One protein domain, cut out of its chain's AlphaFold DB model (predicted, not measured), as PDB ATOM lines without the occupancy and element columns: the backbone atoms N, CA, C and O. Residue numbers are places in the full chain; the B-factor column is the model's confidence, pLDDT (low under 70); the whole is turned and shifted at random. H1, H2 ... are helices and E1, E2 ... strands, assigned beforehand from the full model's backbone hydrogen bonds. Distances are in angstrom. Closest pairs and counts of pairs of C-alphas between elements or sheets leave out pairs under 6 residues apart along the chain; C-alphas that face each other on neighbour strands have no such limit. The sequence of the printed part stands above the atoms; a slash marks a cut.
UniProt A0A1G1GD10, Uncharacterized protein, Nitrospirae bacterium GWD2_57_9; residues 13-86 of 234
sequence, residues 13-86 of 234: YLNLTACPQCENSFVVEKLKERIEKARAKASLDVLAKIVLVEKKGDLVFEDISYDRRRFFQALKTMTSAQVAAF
ATOM      1  N   TYR A  13     -37.673 -12.071   0.160       82.94
ATOM      2  CA  TYR A  13     -39.117 -12.247   0.017       82.94
ATOM      3  C   TYR A  13     -39.748 -12.676   1.344       82.94
ATOM      4  O   TYR A  13     -39.450 -13.745   1.881       82.94
ATOM      5  N   LEU A  14     -40.655 -11.859   1.873       87.88
ATOM      6  CA  LEU A  14     -41.488 -12.212   3.018       87.88
ATOM      7  C   LEU A  14     -42.808 -12.789   2.505       87.88
ATOM      8  O   LEU A  14     -43.638 -12.076   1.942       87.88
ATOM      9  N   ASN A  15     -42.991 -14.094   2.695       89.25
ATOM     10  CA  ASN A  15     -44.195 -14.807   2.283       89.25
ATOM     11  C   ASN A  15     -45.372 -14.482   3.218       89.25
ATOM     12  O   ASN A  15     -45.411 -14.944   4.357       89.25
ATOM     13  N   LEU A  16     -46.345 -13.727   2.711       89.44
ATOM     14  CA  LEU A  16     -47.583 -13.361   3.404       89.44
ATOM     15  C   LEU A  16     -48.816 -14.079   2.838       89.44
ATOM     16  O   LEU A  16     -49.942 -13.774   3.219       89.44
ATOM     17  N   THR A  17     -48.635 -15.044   1.936       90.00
ATOM     18  CA  THR A  17     -49.735 -15.643   1.156       90.00
ATOM     19  C   THR A  17     -50.767 -16.394   1.999       90.00
ATOM     20  O   THR A  17     -51.927 -16.496   1.609       90.00
ATOM     21  N   ALA A  18     -50.372 -16.880   3.179       89.25
ATOM     22  CA  ALA A  18     -51.262 -17.531   4.143       89.25
ATOM     23  C   ALA A  18     -51.766 -16.582   5.247       89.25
ATOM     24  O   ALA A  18     -52.642 -16.952   6.029       89.25
ATOM     25  N   CYS A  19     -51.236 -15.358   5.329       90.19
ATOM     26  CA  CYS A  19     -51.593 -14.410   6.380       90.19
ATOM     27  C   CYS A  19     -53.069 -13.972   6.380       90.19
ATOM     28  O   CYS A  19     -53.576 -13.773   7.481       90.19
ATOM     29  N   PRO A  20     -53.795 -13.863   5.245       87.56
ATOM     30  CA  PRO A  20     -55.207 -13.469   5.267       87.56
ATOM     31  C   PRO A  20     -56.115 -14.393   6.088       87.56
ATOM     32  O   PRO A  20     -57.130 -13.944   6.602       87.56
ATOM     33  N   GLN A  21     -55.747 -15.671   6.225       89.06
ATOM     34  CA  GLN A  21     -56.509 -16.677   6.977       89.06
ATOM     35  C   GLN A  21     -55.873 -16.995   8.344       89.06
ATOM     36  O   GLN A  21     -56.238 -17.969   8.996       89.06
ATOM     37  N   CYS A  22     -54.886 -16.204   8.777       88.69
ATOM     38  CA  CYS A  22     -54.176 -16.402  10.037       88.69
ATOM     39  C   CYS A  22     -54.832 -15.597  11.168       88.69
ATOM     40  O   CYS A  22     -55.139 -14.418  10.995       88.69
ATOM     41  N   GLU A  23     -54.940 -16.189  12.362       91.31
ATOM     42  CA  GLU A  23     -55.379 -15.500  13.592       91.31
ATOM     43  C   GLU A  23     -54.513 -14.261  13.907       91.31
ATOM     44  O   GLU A  23     -54.983 -13.276  14.471       91.31
ATOM     45  N   ASN A  24     -53.258 -14.267  13.447       90.75
ATOM     46  CA  ASN A  24     -52.303 -13.173  13.613       90.75
ATOM     47  C   ASN A  24     -52.221 -12.219  12.406       90.75
ATOM     48  O   ASN A  24     -51.234 -11.499  12.258       90.75
ATOM     49  N   SER A  25     -53.228 -12.190  11.527       89.44
ATOM     50  CA  SER A  25     -53.244 -11.338  10.322       89.44
ATOM     51  C   SER A  25     -53.033  -9.847  10.619       89.44
ATOM     52  O   SER A  25     -52.402  -9.143   9.832       89.44
ATOM     53  N   PHE A  26     -53.446  -9.377  11.803       90.12
ATOM     54  CA  PHE A  26     -53.228  -8.006  12.282       90.12
ATOM     55  C   PHE A  26     -51.746  -7.584  12.311       90.12
ATOM     56  O   PHE A  26     -51.430  -6.394  12.253       90.12
ATOM     57  N   VAL A  27     -50.817  -8.546  12.392       91.06
ATOM     58  CA  VAL A  27     -49.371  -8.287  12.385       91.06
ATOM     59  C   VAL A  27     -48.910  -7.740  11.035       91.06
ATOM     60  O   VAL A  27     -47.973  -6.943  11.003       91.06
ATOM     61  N   VAL A  28     -49.570  -8.113   9.933       91.19
ATOM     62  CA  VAL A  28     -49.179  -7.705   8.573       91.19
ATOM     63  C   VAL A  28     -49.212  -6.187   8.417       91.19
ATOM     64  O   VAL A  28     -48.259  -5.601   7.907       91.19
ATOM     65  N   GLU A  29     -50.249  -5.534   8.934       90.25
ATOM     66  CA  GLU A  29     -50.371  -4.074   8.870       90.25
ATOM     67  C   GLU A  29     -49.276  -3.380   9.684       90.25
ATOM     68  O   GLU A  29     -48.632  -2.438   9.220       90.25
ATOM     69  N   LYS A  30     -48.970  -3.906  10.876       92.75
ATOM     70  CA  LYS A  30     -47.875  -3.385  11.706       92.75
ATOM     71  C   LYS A  30     -46.507  -3.610  11.073       92.75
ATOM     72  O   LYS A  30     -45.621  -2.769  11.230       92.75
ATOM     73  N   LEU A  31     -46.323  -4.724  10.373       90.56
ATOM     74  CA  LEU A  31     -45.104  -5.030   9.636       90.56
ATOM     75  C   LEU A  31     -44.901  -4.041   8.481       90.56
ATOM     76  O   LEU A  31     -43.835  -3.431   8.403       90.56
ATOM     77  N   LYS A  32     -45.927  -3.824   7.646       90.06
ATOM     78  CA  LYS A  32     -45.910  -2.843   6.547       90.06
ATOM     79  C   LYS A  32     -45.577  -1.441   7.052       90.06
ATOM     80  O   LYS A  32     -44.641  -0.813   6.566       90.06
ATOM     81  N   GLU A  33     -46.272  -0.995   8.100       90.81
ATOM     82  CA  GLU A  33     -46.048   0.310   8.733       90.81
ATOM     83  C   GLU A  33     -44.588   0.481   9.191       90.81
ATOM     84  O   GLU A  33     -43.986   1.542   9.015       90.81
ATOM     85  N   ARG A  34     -43.996  -0.565   9.782       88.06
ATOM     86  CA  ARG A  34     -42.607  -0.540  10.261       88.06
ATOM     87  C   ARG A  34     -41.595  -0.539   9.124       88.06
ATOM     88  O   ARG A  34     -40.618   0.196   9.226       88.06
ATOM     89  N   ILE A  35     -41.823  -1.323   8.071       85.75
ATOM     90  CA  ILE A  35     -40.950  -1.355   6.891       85.75
ATOM     91  C   ILE A  35     -40.921   0.026   6.232       85.75
ATOM     92  O   ILE A  35     -39.839   0.556   5.998       85.75
ATOM     93  N   GLU A  36     -42.078   0.658   6.034       84.81
ATOM     94  CA  GLU A  36     -42.159   2.005   5.453       84.81
ATOM     95  C   GLU A  36     -41.514   3.068   6.347       84.81
ATOM     96  O   GLU A  36     -40.707   3.878   5.886       84.81
ATOM     97  N   LYS A  37     -41.775   3.031   7.661       83.69
ATOM     98  CA  LYS A  37     -41.107   3.931   8.616       83.69
ATOM     99  C   LYS A  37     -39.592   3.761   8.618       83.69
ATOM    100  O   LYS A  37     -38.878   4.745   8.800       83.69
ATOM    101  N   ALA A  38     -39.107   2.534   8.458       79.94
ATOM    102  CA  ALA A  38     -37.685   2.252   8.383       79.94
ATOM    103  C   ALA A  38     -37.095   2.754   7.055       79.94
ATOM    104  O   ALA A  38     -36.061   3.415   7.086       79.94
ATOM    105  N   ARG A  39     -37.782   2.556   5.919       79.31
ATOM    106  CA  ARG A  39     -37.382   3.084   4.600       79.31
ATOM    107  C   ARG A  39     -37.271   4.606   4.594       79.31
ATOM    108  O   ARG A  39     -36.303   5.146   4.081       79.31
ATOM    109  N   ALA A  40     -38.232   5.292   5.209       77.31
ATOM    110  CA  ALA A  40     -38.255   6.753   5.259       77.31
ATOM    111  C   ALA A  40     -37.151   7.360   6.145       77.31
ATOM    112  O   ALA A  40     -36.807   8.528   5.985       77.31
ATOM    113  N   LYS A  41     -36.629   6.598   7.116       75.88
ATOM    114  CA  LYS A  41     -35.659   7.088   8.112       75.88
ATOM    115  C   LYS A  41     -34.241   6.585   7.892       75.88
ATOM    116  O   LYS A  41     -33.306   7.185   8.414       75.88
ATOM    117  N   ALA A  42     -34.081   5.484   7.172       62.09
ATOM    118  CA  ALA A  42     -32.792   4.881   6.920       62.09
ATOM    119  C   ALA A  42     -32.414   5.057   5.451       62.09
ATOM    120  O   ALA A  42     -33.091   4.539   4.569       62.09
ATOM    121  N   SER A  43     -31.263   5.676   5.189       60.88
ATOM    122  CA  SER A  43     -30.598   5.656   3.874       60.88
ATOM    123  C   SER A  43     -30.005   4.271   3.544       60.88
ATOM    124  O   SER A  43     -28.947   4.167   2.927       60.88
ATOM    125  N   LEU A  44     -30.632   3.196   4.034       58.66
ATOM    126  CA  LEU A  44     -30.169   1.820   3.922       58.66
ATOM    127  C   LEU A  44     -30.876   1.139   2.750       58.66
ATOM    128  O   LEU A  44     -32.047   0.769   2.839       58.66
ATOM    129  N   ASP A  45     -30.109   0.893   1.689       61.97
ATOM    130  CA  ASP A  45     -30.516   0.173   0.471       61.97
ATOM    131  C   ASP A  45     -31.075  -1.241   0.755       61.97
ATOM    132  O   ASP A  45     -31.856  -1.809  -0.003       61.97
ATOM    133  N   VAL A  46     -30.750  -1.796   1.927       61.84
ATOM    134  CA  VAL A  46     -31.214  -3.107   2.408       61.84
ATOM    135  C   VAL A  46     -32.745  -3.198   2.483       61.84
ATOM    136  O   VAL A  46     -33.314  -4.240   2.169       61.84
ATOM    137  N   LEU A  47     -33.441  -2.118   2.855       65.31
ATOM    138  CA  LEU A  47     -34.905  -2.129   2.992       65.31
ATOM    139  C   LEU A  47     -35.642  -2.031   1.649       65.31
ATOM    140  O   LEU A  47     -36.809  -2.427   1.560       65.31
ATOM    141  N   ALA A  48     -34.975  -1.532   0.606       67.62
ATOM    142  CA  ALA A  48     -35.490  -1.559  -0.762       67.62
ATOM    143  C   ALA A  48     -35.528  -2.993  -1.319       67.62
ATOM    144  O   ALA A  48     -36.341  -3.302  -2.184       67.62
ATOM    145  N   LYS A  49     -34.703  -3.889  -0.764       76.00
ATOM    146  CA  LYS A  49     -34.602  -5.297  -1.165       76.00
ATOM    147  C   LYS A  49     -35.567  -6.229  -0.425       76.00
ATOM    148  O   LYS A  49     -35.598  -7.414  -0.735       76.00
ATOM    149  N   ILE A  50     -36.362  -5.731   0.527       85.62
ATOM    150  CA  ILE A  50     -37.418  -6.521   1.184       85.62
ATOM    151  C   ILE A  50     -38.701  -6.443   0.352       85.62
ATOM    152  O   ILE A  50     -39.273  -5.363   0.184       85.62
ATOM    153  N   VAL A  51     -39.181  -7.592  -0.118       85.38
ATOM    154  CA  VAL A  51     -40.388  -7.721  -0.944       85.38
ATOM    155  C   VAL A  51     -41.451  -8.489  -0.167       85.38
ATOM    156  O   VAL A  51     -41.233  -9.622   0.254       85.38
ATOM    157  N   LEU A  52     -42.616  -7.874   0.035       87.94
ATOM    158  CA  LEU A  52     -43.766  -8.537   0.648       87.94
ATOM    159  C   LEU A  52     -44.557  -9.275  -0.433       87.94
ATOM    160  O   LEU A  52     -44.999  -8.654  -1.396       87.94
ATOM    161  N   VAL A  53     -44.744 -10.584  -0.271       89.56
ATOM    162  CA  VAL A  53     -45.431 -11.426  -1.256       89.56
ATOM    163  C   VAL A  53     -46.787 -11.858  -0.722       89.56
ATOM    164  O   VAL A  53     -46.875 -12.710   0.159       89.56
ATOM    165  N   GLU A  54     -47.855 -11.281  -1.265       87.19
ATOM    166  CA  GLU A  54     -49.231 -11.565  -0.831       87.19
ATOM    167  C   GLU A  54     -49.925 -12.622  -1.696       87.19
ATOM    168  O   GLU A  54     -50.831 -13.312  -1.230       87.19
ATOM    169  N   LYS A  55     -49.486 -12.793  -2.947       86.12
ATOM    170  CA  LYS A  55     -50.055 -13.765  -3.882       86.12
ATOM    171  C   LYS A  55     -49.108 -14.935  -4.087       86.12
ATOM    172  O   LYS A  55     -47.911 -14.763  -4.279       86.12
ATOM    173  N   LYS A  56     -49.670 -16.144  -4.116       80.38
ATOM    174  CA  LYS A  56     -48.903 -17.389  -4.277       80.38
ATOM    175  C   LYS A  56     -48.134 -17.466  -5.601       80.38
ATOM    176  O   LYS A  56     -47.075 -18.074  -5.630       80.38
ATOM    177  N   GLY A  57     -48.644 -16.836  -6.661       79.81
ATOM    178  CA  GLY A  57     -47.982 -16.787  -7.972       79.81
ATOM    179  C   GLY A  57     -46.716 -15.928  -8.011       79.81
ATOM    180  O   GLY A  57     -45.882 -16.138  -8.882       79.81
ATOM    181  N   ASP A  58     -46.547 -15.025  -7.043       79.31
ATOM    182  CA  ASP A  58     -45.403 -14.110  -6.961       79.31
ATOM    183  C   ASP A  58     -44.314 -14.643  -6.003       79.31
ATOM    184  O   ASP A  58     -43.302 -13.984  -5.760       79.31
ATOM    185  N   LEU A  59     -44.519 -15.837  -5.423       76.62
ATOM    186  CA  LEU A  59     -43.543 -16.495  -4.558       76.62
ATOM    187  C   LEU A  59     -42.429 -17.111  -5.395       76.62
ATOM    188  O   LEU A  59     -42.556 -18.219  -5.912       76.62
ATOM    189  N   VAL A  60     -41.305 -16.407  -5.457       69.94
ATOM    190  CA  VAL A  60     -40.048 -16.947  -5.967       69.94
ATOM    191  C   VAL A  60     -39.278 -17.528  -4.785       69.94
ATOM    192  O   VAL A  60     -38.796 -16.787  -3.929       69.94
ATOM    193  N   PHE A  61     -39.195 -18.855  -4.704       68.06
ATOM    194  CA  PHE A  61     -38.385 -19.544  -3.703       68.06
ATOM    195  C   PHE A  61     -37.699 -20.761  -4.317       68.06
ATOM    196  O   PHE A  61     -38.264 -21.443  -5.171       68.06
ATOM    197  N   GLU A  62     -36.483 -21.038  -3.859       62.12
ATOM    198  CA  GLU A  62     -35.885 -22.358  -4.013       62.12
ATOM    199  C   GLU A  62     -36.382 -23.228  -2.857       62.12
ATOM    200  O   GLU A  62     -36.326 -22.812  -1.695       62.12
ATOM    201  N   ASP A  63     -36.887 -24.424  -3.157       52.19
ATOM    202  CA  ASP A  63     -37.267 -25.399  -2.134       52.19
ATOM    203  C   ASP A  63     -35.999 -26.011  -1.532       52.19
ATOM    204  O   ASP A  63     -35.552 -27.105  -1.885       52.19
ATOM    205  N   ILE A  64     -35.344 -25.240  -0.664       56.38
ATOM    206  CA  ILE A  64     -34.180 -25.717   0.058       56.38
ATOM    207  C   ILE A  64     -34.664 -26.345   1.359       56.38
ATOM    208  O   ILE A  64     -34.798 -25.688   2.392       56.38
ATOM    209  N   SER A  65     -34.900 -27.656   1.307       51.41
ATOM    210  CA  SER A  65     -35.108 -28.492   2.488       51.41
ATOM    211  C   SER A  65     -33.816 -28.567   3.312       51.41
ATOM    212  O   SER A  65     -33.076 -29.557   3.286       51.41
ATOM    213  N   TYR A  66     -33.521 -27.518   4.078       52.53
ATOM    214  CA  TYR A  66     -32.547 -27.608   5.155       52.53
ATOM    215  C   TYR A  66     -33.195 -28.300   6.350       52.53
ATOM    216  O   TYR A  66     -34.137 -27.786   6.951       52.53
ATOM    217  N   ASP A  67     -32.631 -29.436   6.761       59.94
ATOM    218  CA  ASP A  67     -32.829 -29.925   8.124       59.94
ATOM    219  C   ASP A  67     -32.500 -28.769   9.087       59.94
ATOM    220  O   ASP A  67     -31.485 -28.080   8.916       59.94
ATOM    221  N   ARG A  68     -33.345 -28.549  10.103       67.25
ATOM    222  CA  ARG A  68     -33.155 -27.558  11.174       67.25
ATOM    223  C   ARG A  68     -31.698 -27.522  11.642       67.25
ATOM    224  O   ARG A  68     -31.137 -26.450  11.855       67.25
ATOM    225  N   ARG A  69     -31.051 -28.688  11.751       72.25
ATOM    226  CA  ARG A  69     -29.639 -28.808  12.144       72.25
ATOM    227  C   ARG A  69     -28.667 -28.158  11.154       72.25
ATOM    228  O   ARG A  69     -27.709 -27.524  11.590       72.25
ATOM    229  N   ARG A  70     -28.908 -28.294   9.848       60.97
ATOM    230  CA  ARG A  70     -28.104 -27.672   8.787       60.97
ATOM    231  C   ARG A  70     -28.356 -26.171   8.678       60.97
ATOM    232  O   ARG A  70     -27.395 -25.439   8.492       60.97
ATOM    233  N   PHE A  71     -29.590 -25.707   8.889       67.62
ATOM    234  CA  PHE A  71     -29.904 -24.272   8.936       67.62
ATOM    235  C   PHE A  71     -29.104 -23.546  10.032       67.62
ATOM    236  O   PHE A  71     -28.421 -22.562   9.764       67.62
ATOM    237  N   PHE A  72     -29.098 -24.079  11.261       69.69
ATOM    238  CA  PHE A  72     -28.322 -23.482  12.358       69.69
ATOM    239  C   PHE A  72     -26.804 -23.646  12.191       69.69
ATOM    240  O   PHE A  72     -26.048 -22.817  12.693       69.69
ATOM    241  N   GLN A  73     -26.338 -24.678  11.481       65.50
ATOM    242  CA  GLN A  73     -24.924 -24.798  11.109       65.50
ATOM    243  C   GLN A  73     -24.523 -23.758  10.058       65.50
ATOM    244  O   GLN A  73     -23.490 -23.123  10.236       65.50
ATOM    245  N   ALA A  74     -25.354 -23.529   9.039       63.88
ATOM    246  CA  ALA A  74     -25.131 -22.509   8.015       63.88
ATOM    247  C   ALA A  74     -25.091 -21.096   8.625       63.88
ATOM    248  O   ALA A  74     -24.177 -20.320   8.351       63.88
ATOM    249  N   LEU A  75     -26.018 -20.798   9.542       62.66
ATOM    250  CA  LEU A  75     -26.046 -19.530  10.279       62.66
ATOM    251  C   LEU A  75     -24.807 -19.348  11.174       62.66
ATOM    252  O   LEU A  75     -24.307 -18.239  11.326       62.66
ATOM    253  N   LYS A  76     -24.290 -20.442  11.751       60.62
ATOM    254  CA  LYS A  76     -23.056 -20.452  12.550       60.62
ATOM    255  C   LYS A  76     -21.798 -20.261  11.693       60.62
ATOM    256  O   LYS A  76     -20.793 -19.777  12.205       60.62
ATOM    257  N   THR A  77     -21.832 -20.671  10.424       54.44
ATOM    258  CA  THR A  77     -20.721 -20.490   9.475       54.44
ATOM    259  C   THR A  77     -20.700 -19.115   8.811       54.44
ATOM    260  O   THR A  77     -19.654 -18.731   8.294       54.44
ATOM    261  N   MET A  78     -21.800 -18.349   8.852       52.91
ATOM    262  CA  MET A  78     -21.752 -16.920   8.530       52.91
ATOM    263  C   MET A  78     -20.893 -16.228   9.592       52.91
ATOM    264  O   MET A  78     -21.116 -16.388  10.793       52.91
ATOM    265  N   THR A  79     -19.834 -15.549   9.159       54.09
ATOM    266  CA  THR A  79     -18.805 -15.036  10.065       54.09
ATOM    267  C   THR A  79     -19.409 -14.050  11.061       54.09
ATOM    268  O   THR A  79     -20.204 -13.177  10.713       54.09
ATOM    269  N   SER A  80     -18.996 -14.163  12.324       53.69
ATOM    270  CA  SER A  80     -19.432 -13.286  13.419       53.69
ATOM    271  C   SER A  80     -19.266 -11.795  13.104       53.69
ATOM    272  O   SER A  80     -20.035 -10.981  13.606       53.69
ATOM    273  N   ALA A  81     -18.319 -11.441  12.230       53.62
ATOM    274  CA  ALA A  81     -18.090 -10.081  11.754       53.62
ATOM    275  C   ALA A  81     -19.287  -9.475  10.995       53.62
ATOM    276  O   ALA A  81     -19.537  -8.281  11.120       53.62
ATOM    277  N   GLN A  82     -20.052 -10.273  10.242       54.66
ATOM    278  CA  GLN A  82     -21.225  -9.779   9.507       54.66
ATOM    279  C   GLN A  82     -22.435  -9.582  10.434       54.66
ATOM    280  O   GLN A  82     -23.224  -8.663  10.244       54.66
ATOM    281  N   VAL A  83     -22.554 -10.403  11.480       50.97
ATOM    282  CA  VAL A  83     -23.658 -10.346  12.454       50.97
ATOM    283  C   VAL A  83     -23.424  -9.273  13.525       50.97
ATOM    284  O   VAL A  83     -24.376  -8.646  13.985       50.97
ATOM    285  N   ALA A  84     -22.165  -9.008  13.887       51.56
ATOM    286  CA  ALA A  84     -21.793  -8.011  14.893       51.56
ATOM    287  C   ALA A  84     -22.241  -6.584  14.534       51.56
ATOM    288  O   ALA A  84     -22.603  -5.823  15.418       51.56
ATOM    289  N   ALA A  85     -22.304  -6.234  13.246       54.91
ATOM    290  CA  ALA A  85     -22.772  -4.915  12.808       54.91
ATOM    291  C   ALA A  85     -24.283  -4.677  13.036       54.91
ATOM    292  O   ALA A  85     -24.735  -3.536  12.991       54.91
ATOM    293  N   PHE A  86     -25.063  -5.741  13.265       54.28
ATOM    294  CA  PHE A  86     -26.513  -5.684  13.507       54.28
ATOM    295  C   PHE A  86     -26.885  -5.834  14.981       54.28
ATOM    296  O   PHE A  86     -28.023  -5.551  15.359       54.28
TER     297      PHE A  86
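What this domain is: This is residues 13 to 86 of the 234 residues of an uncharacterized protein of Nitrospirae bacterium GWD2_57_9 (UniProt A0A1G1GD10). The model is an open arch: on one side the short strands E1 and E2 lie side by side with the long helix H1 near E2, and on the other side H3 and H4 form an arm reached by a long link, residues 54 to 67. H2 joins the last part of H1 to E2, and between the two sides the middle is empty. The printed part has 74 residues, with four named helices and two named strands in the order E1, H1, H2, E2, H3, H4; the two-strand sheet is parallel and the class is mostly helix. The whole is loose, with a radius of gyration of the C-alphas of 15.4 A and spans of 34 by 33 by 22 A.

How they stand to each other: E1, residues 13 to 15, and E2, residues 50 to 53, are parallel neighbours at 32 degrees; N 14 and O 51 are within hydrogen-bond range at 2.8 A, N 53 and O 14 at 2.9 A. Between them come H1, residues 26 to 41, and H2, residues 45 to 49, in a strand-helix-strand unit, two parallel strands with helices between them in the chain, whose crossover is right-handed. H1, with residues 35 to 39 alone, touches H2; their closest C-alphas, of Arg 39 and Leu 47, are 6.0 A apart. H1 and E2 are near each other, with 5 pairs of C-alphas within 10 A. H3, residues 68 to 77, and H4, residues 80 to 84, touch no helix. Every O i to N i+4 pair is within hydrogen-bond range in H3 and H4, against 11 of 12 in H1 and 0 of 1 in H2, where 2 of 2 O i to N i+3 pairs are.

Where its parts are: E1 begins at C-alpha 13, (-39.117, -12.247, 0.017), and is 6.1 A long. H1 measures 23.5 A, H2 7.0 A, E2 9.7 A and H3 14.4 A. H4, 6.0 A, ends at C-alpha 84, (-21.793, -8.011, 14.893).

The domain as a whole: The C-alphas farthest apart, of Gln 21 and Ala 81, are 39.3 A apart. The printed part has no cut, and the link from E2 to H3 is long. The mean pLDDT of the printed part is 74.2; residues 42 to 48, 60 to 68 and 70 to 86 are under 70.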